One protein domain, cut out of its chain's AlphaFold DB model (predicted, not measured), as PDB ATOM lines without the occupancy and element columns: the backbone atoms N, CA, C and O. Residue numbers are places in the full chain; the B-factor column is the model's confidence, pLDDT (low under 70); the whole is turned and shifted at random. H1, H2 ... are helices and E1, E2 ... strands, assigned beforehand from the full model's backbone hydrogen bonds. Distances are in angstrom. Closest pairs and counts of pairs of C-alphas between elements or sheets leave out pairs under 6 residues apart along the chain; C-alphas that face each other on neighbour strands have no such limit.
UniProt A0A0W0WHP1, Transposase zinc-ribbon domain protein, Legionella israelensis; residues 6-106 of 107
ATOM      1  N   GLN A   6     403.933-298.194 156.324       88.00
ATOM      2  CA  GLN A   6     403.232-297.541 157.437       88.00
ATOM      3  C   GLN A   6     403.265-298.377 158.724       88.00
ATOM      4  O   GLN A   6     403.204-297.820 159.817       88.00
ATOM      5  N   ASN A   7     403.398-299.702 158.605       88.88
ATOM      6  CA  ASN A   7     403.516-300.608 159.751       88.88
ATOM      7  C   ASN A   7     404.939-300.668 160.326       88.88
ATOM      8  O   ASN A   7     405.133-301.220 161.405       88.88
ATOM      9  N   LEU A   8     405.930-300.138 159.605       91.50
ATOM     10  CA  LEU A   8     407.326-300.087 160.042       91.50
ATOM     11  C   LEU A   8     407.681-298.757 160.716       91.50
ATOM     12  O   LEU A   8     408.692-298.678 161.411       91.50
ATOM     13  N   ILE A   9     406.871-297.718 160.503       93.69
ATOM     14  CA  ILE A   9     407.058-296.413 161.130       93.69
ATOM     15  C   ILE A   9     406.375-296.389 162.496       93.69
ATOM     16  O   ILE A   9     405.176-296.643 162.619       93.69
ATOM     17  N   ASP A  10     407.159-296.048 163.515       94.19
ATOM     18  CA  ASP A  10     406.705-295.908 164.894       94.19
ATOM     19  C   ASP A  10     406.099-294.515 165.127       94.19
ATOM     20  O   ASP A  10     406.784-293.492 165.029       94.19
ATOM     21  N   ASP A  11     404.812-294.486 165.474       93.75
ATOM     22  CA  ASP A  11     404.079-293.256 165.777       93.75
ATOM     23  C   ASP A  11     404.731-292.464 166.923       93.75
ATOM     24  O   ASP A  11     404.827-291.237 166.848       93.75
ATOM     25  N   ALA A  12     405.246-293.136 167.959       95.44
ATOM     26  CA  ALA A  12     405.907-292.476 169.083       95.44
ATOM     27  C   ALA A  12     407.133-291.686 168.614       95.44
ATOM     28  O   ALA A  12     407.303-290.520 168.978       95.44
ATOM     29  N   ARG A  13     407.940-292.303 167.743       96.69
ATOM     30  CA  ARG A  13     409.139-291.690 167.160       96.69
ATOM     31  C   ARG A  13     408.804-290.517 166.249       96.69
ATOM     32  O   ARG A  13     409.539-289.533 166.255       96.69
ATOM     33  N   CYS A  14     407.695-290.571 165.511       96.62
ATOM     34  CA  CYS A  14     407.234-289.425 164.724       96.62
ATOM     35  C   CYS A  14     406.938-288.210 165.612       96.62
ATOM     36  O   CYS A  14     407.395-287.107 165.314       96.62
ATOM     37  N   TYR A  15     406.219-288.403 166.721       97.12
ATOM     38  CA  TYR A  15     405.929-287.312 167.654       97.12
ATOM     39  C   TYR A  15     407.183-286.806 168.379       97.12
ATOM     40  O   TYR A  15     407.309-285.602 168.589       97.12
ATOM     41  N   GLU A  16     408.113-287.687 168.756       96.50
ATOM     42  CA  GLU A  16     409.421-287.292 169.305       96.50
ATOM     43  C   GLU A  16     410.196-286.412 168.321       96.50
ATOM     44  O   GLU A  16     410.562-285.295 168.674       96.50
ATOM     45  N   ALA A  17     410.332-286.842 167.064       96.12
ATOM     46  CA  ALA A  17     411.040-286.076 166.043       96.12
ATOM     47  C   ALA A  17     410.425-284.683 165.821       96.12
ATOM     48  O   ALA A  17     411.151-283.697 165.703       96.12
ATOM     49  N   VAL A  18     409.089-284.573 165.804       96.31
ATOM     50  CA  VAL A  18     408.413-283.268 165.704       96.31
ATOM     51  C   VAL A  18     408.733-282.381 166.907       96.31
ATOM     52  O   VAL A  18     408.996-281.192 166.723       96.31
ATOM     53  N   ARG A  19     408.739-282.925 168.130       96.75
ATOM     54  CA  ARG A  19     409.086-282.151 169.332       96.75
ATOM     55  C   ARG A  19     410.530-281.683 169.314       96.75
ATOM     56  O   ARG A  19     410.754-280.514 169.599       96.75
ATOM     57  N   ASP A  20     411.464-282.551 168.949       96.31
ATOM     58  CA  ASP A  20     412.893-282.231 168.931       96.31
ATOM     59  C   ASP A  20     413.203-281.126 167.911       96.31
ATOM     60  O   ASP A  20     413.955-280.198 168.201       96.31
ATOM     61  N   LEU A  21     412.563-281.173 166.736       95.12
ATOM     62  CA  LEU A  21     412.689-280.126 165.718       95.12
ATOM     63  C   LEU A  21     412.063-278.799 166.159       95.12
ATOM     64  O   LEU A  21     412.564-277.728 165.818       95.12
ATOM     65  N   ARG A  22     410.941-278.858 166.876       94.81
ATOM     66  CA  ARG A  22     410.154-277.676 167.237       94.81
ATOM     67  C   ARG A  22     410.662-276.982 168.498       94.81
ATOM     68  O   ARG A  22     410.607-275.759 168.590       94.81
ATOM     69  N   TRP A  23     411.109-277.763 169.471       96.50
ATOM     70  CA  TRP A  23     411.499-277.331 170.808       96.50
ATOM     71  C   TRP A  23     412.804-278.023 171.220       96.50
ATOM     72  O   TRP A  23     412.787-278.857 172.125       96.50
ATOM     73  N   PRO A  24     413.935-277.669 170.580       94.31
ATOM     74  CA  PRO A  24     415.219-278.327 170.828       94.31
ATOM     75  C   PRO A  24     415.709-278.166 172.274       94.31
ATOM     76  O   PRO A  24     416.435-279.017 172.778       94.31
ATOM     77  N   GLU A  25     415.305-277.087 172.948       93.69
ATOM     78  CA  GLU A  25     415.683-276.814 174.338       93.69
ATOM     79  C   GLU A  25     414.484-276.928 175.281       93.69
ATOM     80  O   GLU A  25     414.488-277.715 176.229       93.69
ATOM     81  N   LYS A  26     413.434-276.138 175.026       94.56
ATOM     82  CA  LYS A  26     412.272-276.049 175.908       94.56
ATOM     83  C   LYS A  26     410.989-275.797 175.132       94.56
ATOM     84  O   LYS A  26     410.961-275.076 174.137       94.56
ATOM     85  N   THR A  27     409.903-276.399 175.612       97.12
ATOM     86  CA  THR A  27     408.569-276.197 175.047       97.12
ATOM     87  C   THR A  27     408.144-274.738 175.197       97.12
ATOM     88  O   THR A  27     408.082-274.217 176.308       97.12
ATOM     89  N   SER A  28     407.794-274.115 174.075       97.75
ATOM     90  CA  SER A  28     407.305-272.738 174.002       97.75
ATOM     91  C   SER A  28     405.917-272.690 173.361       97.75
ATOM     92  O   SER A  28     405.614-273.431 172.418       97.75
ATOM     93  N   CYS A  29     405.051-271.827 173.889       98.12
ATOM     94  CA  CYS A  29     403.690-271.640 173.417       98.12
ATOM     95  C   CYS A  29     403.675-271.073 171.988       98.12
ATOM     96  O   CYS A  29     404.149-269.958 171.768       98.12
ATOM     97  N   PRO A  30     403.012-271.727 171.019       97.44
ATOM     98  CA  PRO A  30     402.963-271.240 169.640       97.44
ATOM     99  C   PRO A  30     402.109-269.988 169.426       97.44
ATOM    100  O   PRO A  30     402.042-269.484 168.308       97.44
ATOM    101  N   HIS A  31     401.412-269.510 170.459       97.75
ATOM    102  CA  HIS A  31     400.551-268.332 170.368       97.75
ATOM    103  C   HIS A  31     401.201-267.063 170.920       97.75
ATOM    104  O   HIS A  31     400.872-265.979 170.448       97.75
ATOM    105  N   CYS A  32     402.061-267.182 171.936       97.69
ATOM    106  CA  CYS A  32     402.676-266.033 172.611       97.69
ATOM    107  C   CYS A  32     404.171-266.207 172.912       97.69
ATOM    108  O   CYS A  32     404.757-265.327 173.530       97.69
ATOM    109  N   VAL A  33     404.784-267.322 172.502       96.88
ATOM    110  CA  VAL A  33     406.216-267.643 172.664       96.88
ATOM    111  C   VAL A  33     406.664-267.867 174.123       96.88
ATOM    112  O   VAL A  33     407.803-268.254 174.371       96.88
ATOM    113  N   SER A  34     405.763-267.732 175.099       97.88
ATOM    114  CA  SER A  34     406.055-268.042 176.503       97.88
ATOM    115  C   SER A  34     406.501-269.488 176.710       97.88
ATOM    116  O   SER A  34     405.943-270.416 176.122       97.88
ATOM    117  N   GLU A  35     407.467-269.673 177.601       97.56
ATOM    118  CA  GLU A  35     407.922-270.981 178.068       97.56
ATOM    119  C   GLU A  35     407.247-271.427 179.376       97.56
ATOM    120  O   GLU A  35     407.561-272.509 179.883       97.56
ATOM    121  N   ASP A  36     406.343-270.617 179.944       97.75
ATOM    122  CA  ASP A  36     405.532-271.011 181.099       97.75
ATOM    123  C   ASP A  36     404.378-271.910 180.630       97.75
ATOM    124  O   ASP A  36     403.226-271.507 180.438       97.75
ATOM    125  N   VAL A  37     404.745-273.155 180.333       98.25
ATOM    126  CA  VAL A  37     403.884-274.168 179.733       98.25
ATOM    127  C   VAL A  37     403.812-275.384 180.645       98.25
ATOM    128  O   VAL A  37     404.827-275.936 181.069       98.25
ATOM    129  N   ILE A  38     402.594-275.876 180.870       97.94
ATOM    130  CA  ILE A  38     402.350-277.134 181.579       97.94
ATOM    131  C   ILE A  38     401.894-278.239 180.625       97.94
ATOM    132  O   ILE A  38     401.192-277.995 179.642       97.94
ATOM    133  N   ARG A  39     402.244-279.486 180.953       97.31
ATOM    134  CA  ARG A  39     401.737-280.686 180.272       97.31
ATOM    135  C   ARG A  39     400.371-281.067 180.843       97.31
ATOM    136  O   ARG A  39     400.232-281.254 182.048       97.31
ATOM    137  N   ARG A  40     399.366-281.216 179.978       95.56
ATOM    138  CA  ARG A  40     397.979-281.576 180.324       95.56
ATOM    139  C   ARG A  40     397.594-282.959 179.788       95.56
ATOM    140  O   ARG A  40     396.590-283.117 179.098       95.56
ATOM    141  N   GLY A  41     398.408-283.964 180.111       95.75
ATOM    142  CA  GLY A  41     398.199-285.335 179.637       95.75
ATOM    143  C   GLY A  41     398.328-285.467 178.117       95.75
ATOM    144  O   GLY A  41     398.757-284.540 177.430       95.75
ATOM    145  N   LYS A  42     397.992-286.637 177.589       95.75
ATOM    146  CA  LYS A  42     398.070-286.929 176.153       95.75
ATOM    147  C   LYS A  42     396.684-286.948 175.531       95.75
ATOM    148  O   LYS A  42     395.707-286.963 176.275       95.75
ATOM    149  N   ASP A  43     396.615-286.851 174.213       93.00
ATOM    150  CA  ASP A  43     395.366-286.969 173.471       93.00
ATOM    151  C   ASP A  43     394.751-288.369 173.638       93.00
ATOM    152  O   ASP A  43     395.466-289.348 173.861       93.00
ATOM    153  N   ASP A  44     393.422-288.439 173.594       88.25
ATOM    154  CA  ASP A  44     392.669-289.657 173.900       88.25
ATOM    155  C   ASP A  44     392.568-290.593 172.679       88.25
ATOM    156  O   ASP A  44     392.417-291.802 172.847       88.25
ATOM    157  N   THR A  45     392.685-290.062 171.453       87.75
ATOM    158  CA  THR A  45     392.714-290.853 170.210       87.75
ATOM    159  C   THR A  45     394.139-291.046 169.692       87.75
ATOM    160  O   THR A  45     394.463-292.097 169.144       87.75
ATOM    161  N   GLU A  46     395.014-290.068 169.921       90.25
ATOM    162  CA  GLU A  46     396.420-290.081 169.513       90.25
ATOM    163  C   GLU A  46     397.326-290.170 170.753       90.25
ATOM    164  O   GLU A  46     397.901-289.182 171.207       90.25
ATOM    165  N   GLN A  47     397.495-291.374 171.311       92.88
ATOM    166  CA  GLN A  47     398.167-291.589 172.607       92.88
ATOM    167  C   GLN A  47     399.610-291.066 172.715       92.88
ATOM    168  O   GLN A  47     400.176-291.022 173.808       92.88
ATOM    169  N   TYR A  48     400.256-290.730 171.598       95.56
ATOM    170  CA  TYR A  48     401.609-290.174 171.571       95.56
ATOM    171  C   TYR A  48     401.627-288.655 171.462       95.56
ATOM    172  O   TYR A  48     402.683-288.070 171.691       95.56
ATOM    173  N   LYS A  49     400.485-288.021 171.199       96.12
ATOM    174  CA  LYS A  49     400.305-286.577 171.101       96.12
ATOM    175  C   LYS A  49     400.141-285.963 172.487       96.12
ATOM    176  O   LYS A  49     399.263-286.335 173.261       96.12
ATOM    177  N   GLN A  50     401.000-285.019 172.829       97.50
ATOM    178  CA  GLN A  50     401.016-284.320 174.106       97.50
ATOM    179  C   GLN A  50     400.124-283.079 174.025       97.50
ATOM    180  O   GLN A  50     400.246-282.269 173.107       97.50
ATOM    181  N   ARG A  51     399.249-282.907 175.022       97.94
ATOM    182  CA  ARG A  51     398.463-281.684 175.217       97.94
ATOM    183  C   ARG A  51     399.192-280.756 176.186       97.94
ATOM    184  O   ARG A  51     399.754-281.211 177.190       97.94
ATOM    185  N   TYR A  52     399.149-279.462 175.915       98.12
ATOM    186  CA  TYR A  52     399.798-278.410 176.687       98.12
ATOM    187  C   TYR A  52     398.825-277.272 177.007       98.12
ATOM    188  O   TYR A  52     397.821-277.063 176.322       98.12
ATOM    189  N   GLU A  53     399.145-276.504 178.042       98.50
ATOM    190  CA  GLU A  53     398.503-275.222 178.323       98.50
ATOM    191  C   GLU A  53     399.557-274.183 178.695       98.50
ATOM    192  O   GLU A  53     400.425-274.446 179.528       98.50
ATOM    193  N   CYS A  54     399.467-273.012 178.072       98.56
ATOM    194  CA  CYS A  54     400.289-271.855 178.399       98.56
ATOM    195  C   CYS A  54     399.683-271.098 179.583       98.56
ATOM    196  O   CYS A  54     398.486-270.807 179.574       98.56
ATOM    197  N   LYS A  55     400.500-270.757 180.576       98.38
ATOM    198  CA  LYS A  55     400.080-269.986 181.751       98.38
ATOM    199  C   LYS A  55     399.949-268.494 181.477       98.38
ATOM    200  O   LYS A  55     399.059-267.876 182.050       98.38
ATOM    201  N   ASP A  56     400.727-267.954 180.543       98.31
ATOM    202  CA  ASP A  56     400.696-266.520 180.234       98.31
ATOM    203  C   ASP A  56     399.480-266.111 179.399       98.31
ATOM    204  O   ASP A  56     398.842-265.099 179.674       98.31
ATOM    205  N   CYS A  57     399.141-266.885 178.359       98.19
ATOM    206  CA  CYS A  57     398.010-266.562 177.479       98.19
ATOM    207  C   CYS A  57     396.781-267.457 177.682       98.19
ATOM    208  O   CYS A  57     395.790-267.294 176.969       98.19
ATOM    209  N   CYS A  58     396.844-268.415 178.612       97.94
ATOM    210  CA  CYS A  58     395.778-269.372 178.939       97.94
ATOM    211  C   CYS A  58     395.294-270.246 177.765       97.94
ATOM    212  O   CYS A  58     394.288-270.950 177.888       97.94
ATOM    213  N   LYS A  59     395.982-270.227 176.615       98.25
ATOM    214  CA  LYS A  59     395.624-271.040 175.447       98.25
ATOM    215  C   LYS A  59     396.184-272.451 175.569       98.25
ATOM    216  O   LYS A  59     397.292-272.668 176.068       98.25
ATOM    217  N   ARG A  60     395.414-273.406 175.055       97.88
ATOM    218  CA  ARG A  60     395.823-274.804 174.906       97.88
ATOM    219  C   ARG A  60     396.401-275.034 173.524       97.88
ATOM    220  O   ARG A  60     395.950-274.423 172.561       97.88
ATOM    221  N   PHE A  61     397.376-275.922 173.454       97.88
ATOM    222  CA  PHE A  61     397.997-276.354 172.210       97.88
ATOM    223  C   PHE A  61     398.520-277.782 172.365       97.88
ATOM    224  O   PHE A  61     398.542-278.339 173.462       97.88
ATOM    225  N   ASP A  62     398.935-278.376 171.262       97.38
ATOM    226  CA  ASP A  62     399.538-279.700 171.192       97.38
ATOM    227  C   ASP A  62     400.818-279.666 170.336       97.38
ATOM    228  O   ASP A  62     401.235-278.613 169.830       97.38
ATOM    229  N   ASP A  63     401.449-280.829 170.169       97.06
ATOM    230  CA  ASP A  63     402.663-280.982 169.358       97.06
ATOM    231  C   ASP A  63     402.506-280.501 167.908       97.06
ATOM    232  O   ASP A  63     403.499-280.122 167.290       97.06
ATOM    233  N   LEU A  64     401.280-280.484 167.372       96.88
ATOM    234  CA  LEU A  64     400.992-280.213 165.961       96.88
ATOM    235  C   LEU A  64     400.361-278.836 165.727       96.88
ATOM    236  O   LEU A  64     400.284-278.391 164.585       96.88
ATOM    237  N   THR A  65     399.933-278.141 166.778       96.94
ATOM    238  CA  THR A  65     399.286-276.826 166.691       96.94
ATOM    239  C   THR A  65     400.171-275.841 165.932       96.94
ATOM    240  O   THR A  65     401.339-275.681 166.285       96.94
ATOM    241  N   ASN A  66     399.615-275.143 164.938       95.12
ATOM    242  CA  ASN A  66     400.337-274.229 164.035       95.12
ATOM    243  C   ASN A  66     401.459-274.896 163.210       95.12
ATOM    244  O   ASN A  66     402.391-274.221 162.781       95.12
ATOM    245  N   THR A  67     401.384-276.206 162.978       94.31
ATOM    246  CA  THR A  67     402.239-276.907 162.010       94.31
ATOM    247  C   THR A  67     401.421-277.332 160.793       94.31
ATOM    248  O   THR A  67     400.190-277.343 160.840       94.31
ATOM    249  N   VAL A  68     402.102-277.752 159.725       92.00
ATOM    250  CA  VAL A  68     401.460-278.355 158.542       92.00
ATOM    251  C   VAL A  68     400.704-279.650 158.855       92.00
ATOM    252  O   VAL A  68     399.928-280.102 158.033       92.00
ATOM    253  N   PHE A  69     400.913-280.247 160.032       93.75
ATOM    254  CA  PHE A  69     400.218-281.458 160.472       93.75
ATOM    255  C   PHE A  69     398.947-281.158 161.284       93.75
ATOM    256  O   PHE A  69     398.260-282.074 161.732       93.75
ATOM    257  N   SER A  70     398.654-279.882 161.546       93.44
ATOM    258  CA  SER A  70     397.519-279.475 162.371       93.44
ATOM    259  C   SER A  70     396.192-279.776 161.678       93.44
ATOM    260  O   SER A  70     396.008-279.422 160.522       93.44
ATOM    261  N   GLY A  71     395.231-280.337 162.415       88.38
ATOM    262  CA  GLY A  71     393.851-280.509 161.944       88.38
ATOM    263  C   GLY A  71     393.593-281.750 161.087       88.38
ATOM    264  O   GLY A  71     392.435-282.114 160.922       88.38
ATOM    265  N   HIS A  72     394.633-282.446 160.626       87.50
ATOM    266  CA  HIS A  72     394.449-283.639 159.805       87.50
ATOM    267  C   HIS A  72     393.902-284.835 160.592       87.50
ATOM    268  O   HIS A  72     394.292-285.096 161.731       87.50
ATOM    269  N   HIS A  73     393.034-285.607 159.935       86.00
ATOM    270  CA  HIS A  73     392.395-286.799 160.500       86.00
ATOM    271  C   HIS A  73     393.255-288.068 160.434       86.00
ATOM    272  O   HIS A  73     392.933-289.065 161.080       86.00
ATOM    273  N   ARG A  74     394.321-288.065 159.626       90.50
ATOM    274  CA  ARG A  74     395.230-289.209 159.485       90.50
ATOM    275  C   ARG A  74     396.365-289.151 160.511       90.50
ATOM    276  O   ARG A  74     396.832-288.047 160.798       90.50
ATOM    277  N   PRO A  75     396.856-290.314 160.991       92.50
ATOM    278  CA  PRO A  75     397.976-290.373 161.923       92.50
ATOM    279  C   PRO A  75     399.199-289.615 161.413       92.50
ATOM    280  O   PRO A  75     399.497-289.621 160.215       92.50
ATOM    281  N   LEU A  76     399.962-289.023 162.333       94.62
ATOM    282  CA  LEU A  76     401.145-288.224 162.000       94.62
ATOM    283  C   LEU A  76     402.131-288.964 161.079       94.62
ATOM    284  O   LEU A  76     402.655-288.363 160.140       94.62
ATOM    285  N   LYS A  77     402.354-290.271 161.295       94.94
ATOM    286  CA  LYS A  77     403.266-291.075 160.463       94.94
ATOM    287  C   LYS A  77     402.915-291.050 158.977       94.94
ATOM    288  O   LYS A  77     403.817-291.084 158.143       94.94
ATOM    289  N   THR A  78     401.629-290.959 158.637       95.06
ATOM    290  CA  THR A  78     401.168-290.908 157.248       95.06
ATOM    291  C   THR A  78     401.681-289.638 156.575       95.06
ATOM    292  O   THR A  78     402.214-289.701 155.470       95.06
ATOM    293  N   TRP A  79     401.624-288.497 157.263       94.88
ATOM    294  CA  TRP A  79     402.136-287.227 156.744       94.88
ATOM    295  C   TRP A  79     403.658-287.146 156.744       94.88
ATOM    296  O   TRP A  79     404.240-286.586 155.817       94.88
ATOM    297  N   VAL A  80     404.322-287.747 157.735       95.06
ATOM    298  CA  VAL A  80     405.786-287.879 157.736       95.06
ATOM    299  C   VAL A  80     406.252-288.657 156.502       95.06
ATOM    300  O   VAL A  80     407.147-288.201 155.792       95.06
ATOM    301  N   LEU A  81     405.608-289.788 156.196       95.62
ATOM    302  CA  LEU A  81     405.885-290.566 154.987       95.62
ATOM    303  C   LEU A  81     405.550-289.792 153.709       95.62
ATOM    304  O   LEU A  81     406.327-289.827 152.758       95.62
ATOM    305  N   PHE A  82     404.432-289.062 153.690       95.31
ATOM    306  CA  PHE A  82     404.050-288.222 152.556       95.31
ATOM    307  C   PHE A  82     405.142-287.193 152.231       95.31
ATOM    308  O   PHE A  82     405.591-287.107 151.090       95.31
ATOM    309  N   LEU A  83     405.624-286.458 153.238       94.31
ATOM    310  CA  LEU A  83     406.703-285.482 153.075       94.31
ATOM    311  C   LEU A  83     408.028-286.142 152.680       94.31
ATOM    312  O   LEU A  83     408.742-285.610 151.831       94.31
ATOM    313  N   TYR A  84     408.349-287.303 153.253       94.88
ATOM    314  CA  TYR A  84     409.531-288.071 152.872       94.88
ATOM    315  C   TYR A  84     409.497-288.452 151.384       94.88
ATOM    316  O   TYR A  84     410.460-288.202 150.661       94.88
ATOM    317  N   PHE A  85     408.372-288.980 150.892       96.00
ATOM    318  CA  PHE A  85     408.220-289.343 149.483       96.00
ATOM    319  C   PHE A  85     408.183-288.137 148.542       96.00
ATOM    320  O   PHE A  85     408.735-288.218 147.443       96.00
ATOM    321  N   LEU A  86     407.609-287.009 148.971       95.50
ATOM    322  CA  LEU A  86     407.732-285.747 148.238       95.50
ATOM    323  C   LEU A  86     409.200-285.326 148.098       95.50
ATOM    324  O   LEU A  86     409.619-284.946 147.009       95.50
ATOM    325  N   GLY A  87     410.001-285.444 149.163       96.38
ATOM    326  CA  GLY A  87     411.442-285.163 149.128       96.38
ATOM    327  C   GLY A  87     412.236-286.103 148.211       96.38
ATOM    328  O   GLY A  87     413.288-285.725 147.700       96.38
ATOM    329  N   LEU A  88     411.710-287.303 147.949       96.81
ATOM    330  CA  LEU A  88     412.227-288.251 146.957       96.81
ATOM    331  C   LEU A  88     411.680-288.014 145.536       96.81
ATOM    332  O   LEU A  88     412.000-288.779 144.627       96.81
ATOM    333  N   ASN A  89     410.909-286.945 145.324       96.44
ATOM    334  CA  ASN A  89     410.316-286.541 144.045       96.44
ATOM    335  C   ASN A  89     409.321-287.553 143.444       96.44
ATOM    336  O   ASN A  89     409.190-287.637 142.221       96.44
ATOM    337  N   LEU A  90     408.601-288.313 144.276       95.94
ATOM    338  CA  LEU A  90     407.455-289.099 143.803       95.94
ATOM    339  C   LEU A  90     406.286-288.171 143.448       95.94
ATOM    340  O   LEU A  90     406.107-287.116 144.063       95.94
ATOM    341  N   SER A  91     405.456-288.571 142.479       95.69
ATOM    342  CA  SER A  91     404.249-287.799 142.170       95.69
ATOM    343  C   SER A  91     403.235-287.908 143.310       95.69
ATOM    344  O   SER A  91     403.118-288.944 143.967       95.69
ATOM    345  N   THR A  92     402.444-286.858 143.526       93.25
ATOM    346  CA  THR A  92     401.383-286.861 144.547       93.25
ATOM    347  C   THR A  92     400.380-287.999 144.340       93.25
ATOM    348  O   THR A  92     399.890-288.564 145.313       93.25
ATOM    349  N   GLU A  93     400.125-288.389 143.089       93.50
ATOM    350  CA  GLU A  93     399.278-289.531 142.727       93.50
ATOM    351  C   GLU A  93     399.878-290.869 143.183       93.50
ATOM    352  O   GLU A  93     399.168-291.712 143.734       93.50
ATOM    353  N   GLN A  94     401.188-291.064 142.995       93.50
ATOM    354  CA  GLN A  94     401.889-292.262 143.463       93.50
ATOM    355  C   GLN A  94     401.885-292.337 144.989       93.50
ATOM    356  O   GLN A  94     401.572-293.386 145.548       93.50
ATOM    357  N   ILE A  95     402.173-291.218 145.656       94.44
ATOM    358  CA  ILE A  95     402.179-291.135 147.119       94.44
ATOM    359  C   ILE A  95     400.786-291.432 147.678       94.44
ATOM    360  O   ILE A  95     400.655-292.214 148.617       94.44
ATOM    361  N   ALA A  96     399.737-290.852 147.088       92.81
ATOM    362  CA  ALA A  96     398.366-291.087 147.522       92.81
ATOM    363  C   ALA A  96     397.973-292.564 147.391       92.81
ATOM    364  O   ALA A  96     397.339-293.112 148.290       92.81
ATOM    365  N   LYS A  97     398.402-293.230 146.313       91.56
ATOM    366  CA  LYS A  97     398.180-294.668 146.128       91.56
ATOM    367  C   LYS A  97     398.906-295.501 147.190       91.56
ATOM    368  O   LYS A  97     398.280-296.364 147.797       91.56
ATOM    369  N   GLU A  98     400.186-295.220 147.431       91.38
ATOM    370  CA  GLU A  98     401.020-295.952 148.397       91.38
ATOM    371  C   GLU A  98     400.517-295.788 149.839       91.38
ATOM    372  O   GLU A  98     400.495-296.732 150.628       91.38
ATOM    373  N   LEU A  99     400.068-294.580 150.184       92.19
ATOM    374  CA  LEU A  99     399.592-294.251 151.526       92.19
ATOM    375  C   LEU A  99     398.083-294.448 151.711       92.19
ATOM    376  O   LEU A  99     397.579-294.247 152.816       92.19
ATOM    377  N   CYS A 100     397.372-294.865 150.659       89.88
ATOM    378  CA  CYS A 100     395.912-294.985 150.623       89.88
ATOM    379  C   CYS A 100     395.194-293.689 151.060       89.88
ATOM    380  O   CYS A 100     394.245-293.727 151.848       89.88
ATOM    381  N   LEU A 101     395.673-292.547 150.553       90.12
ATOM    382  CA  LEU A 101     395.116-291.219 150.806       90.12
ATOM    383  C   LEU A 101     394.047-290.853 149.772       90.12
ATOM    384  O   LEU A 101     394.215-291.064 148.570       90.12
ATOM    385  N   ASN A 102     392.978-290.233 150.254       85.81
ATOM    386  CA  ASN A 102     391.902-289.644 149.470       85.81
ATOM    387  C   ASN A 102     391.979-288.114 149.516       85.81
ATOM    388  O   ASN A 102     392.650-287.532 150.365       85.81
ATOM    389  N   LYS A 103     391.248-287.444 148.617       78.50
ATOM    390  CA  LYS A 103     391.211-285.970 148.560       78.50
ATOM    391  C   LYS A 103     390.761-285.342 149.883       78.50
ATOM    392  O   LYS A 103     391.320-284.330 150.287       78.50
ATOM    393  N   ASP A 104     389.822-285.990 150.565       80.75
ATOM    394  CA  ASP A 104     389.253-285.513 151.828       80.75
ATOM    395  C   ASP A 104     390.223-285.643 153.015       80.75
ATOM    396  O   ASP A 104     389.995-285.043 154.058       80.75
ATOM    397  N   ASP A 105     391.325-286.391 152.867       79.50
ATOM    398  CA  ASP A 105     392.327-286.534 153.928       79.50
ATOM    399  C   ASP A 105     393.222-285.294 154.061       79.50
ATOM    400  O   ASP A 105     393.822-285.073 155.110       79.50
ATOM    401  N   ALA A 106     393.327-284.487 153.000       69.00
ATOM    402  CA  ALA A 106     394.185-283.305 152.942       69.00
ATOM    403  C   ALA A 106     393.512-282.018 153.457       69.00
ATOM    404  O   ALA A 106     394.128-280.951 153.389       69.00
TER     405      ALA A 106
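What this domain is: This is residues 6 to 106 of the 107 residues of the protein "Transposase zinc-ribbon domain protein" of Legionella israelensis (UniProt A0A0W0WHP1). The model is an elongated body with a small three-stranded sheet, E1 to E3, towards one end and a helical hairpin of H2 and H3, with the short H4 nearby, towards the other. H1 and the long unnamed stretch of residues 63 to 75 lie between these two ends, and the start of H1 meets the start of H2. The printed part has 101 residues, and in chain order its four named helices and three named strands are H1 E1 E2 E3 H2 H3 H4; the sheet order is E1 E2 E3, antiparallel throughout. The class is mixed, helices and strands, with under half of the residues, 50 of 101, in named elements. The whole is only just compact, close to loose, with a radius of gyration of the C-alphas of 15.0 A, and spans 45 by 26 by 24 A.

How they stand to each other: H1, residues 11 to 22, is not on the sheet. E1, residues 37 to 42, E2, residues 50 to 54, and E3, residues 60 to 62, form a meander, each strand the antiparallel neighbour of the one before. The hairpin of E1 and E2 has directions 151 degrees apart, with N 40 and O 51 2.8 A apart, within hydrogen-bond range. In the hairpin of E2 and E3 the angle is 147 degrees, and N 52 and O 61 are 2.8 A apart, within hydrogen-bond range. E1 and E3 are the edge strands. H2, residues 76 to 87, touches H1 with residues 76 to 80 alone, at a steep tilt of 66 degrees, the same way; their closest C-alphas, of Asp 11 and Lys 77, are 5.8 A apart. H3, residues 92 to 99, forms a helical hairpin with H2. These two touch at a steep tilt of 40 degrees, opposite ways, and their closest C-alphas, of Phe 82 and Ile 95, are 6.4 A apart. H4, residues 103 to 106, touches no helix. In H1, H2 and H3 every O i to N i+4 pair is within hydrogen-bond range; H4 is too short for such a pair.

Where its parts are: H1 begins at C-alpha 11 (404.079, -293.256, 165.777) and is 16.8 A long. E1 starts at C-alpha 37 (403.884, -274.168, 179.733) and measures 14.5 A, E2 13.2 A and E3 7.2 A. H2 measures 16.8 A, H3 10.3 A and H4 5.9 A, ending at C-alpha 106 (394.185, -283.305, 152.942).

The domain as a whole: The two C-alphas farthest apart, of Asp 56 and Gln 94, are 44.9 A apart. The printed part has no cut. The links from H1 to E1 and from E3 to H2 are long. The mean pLDDT of the printed part is 94.2, and residue 106 alone is under 70.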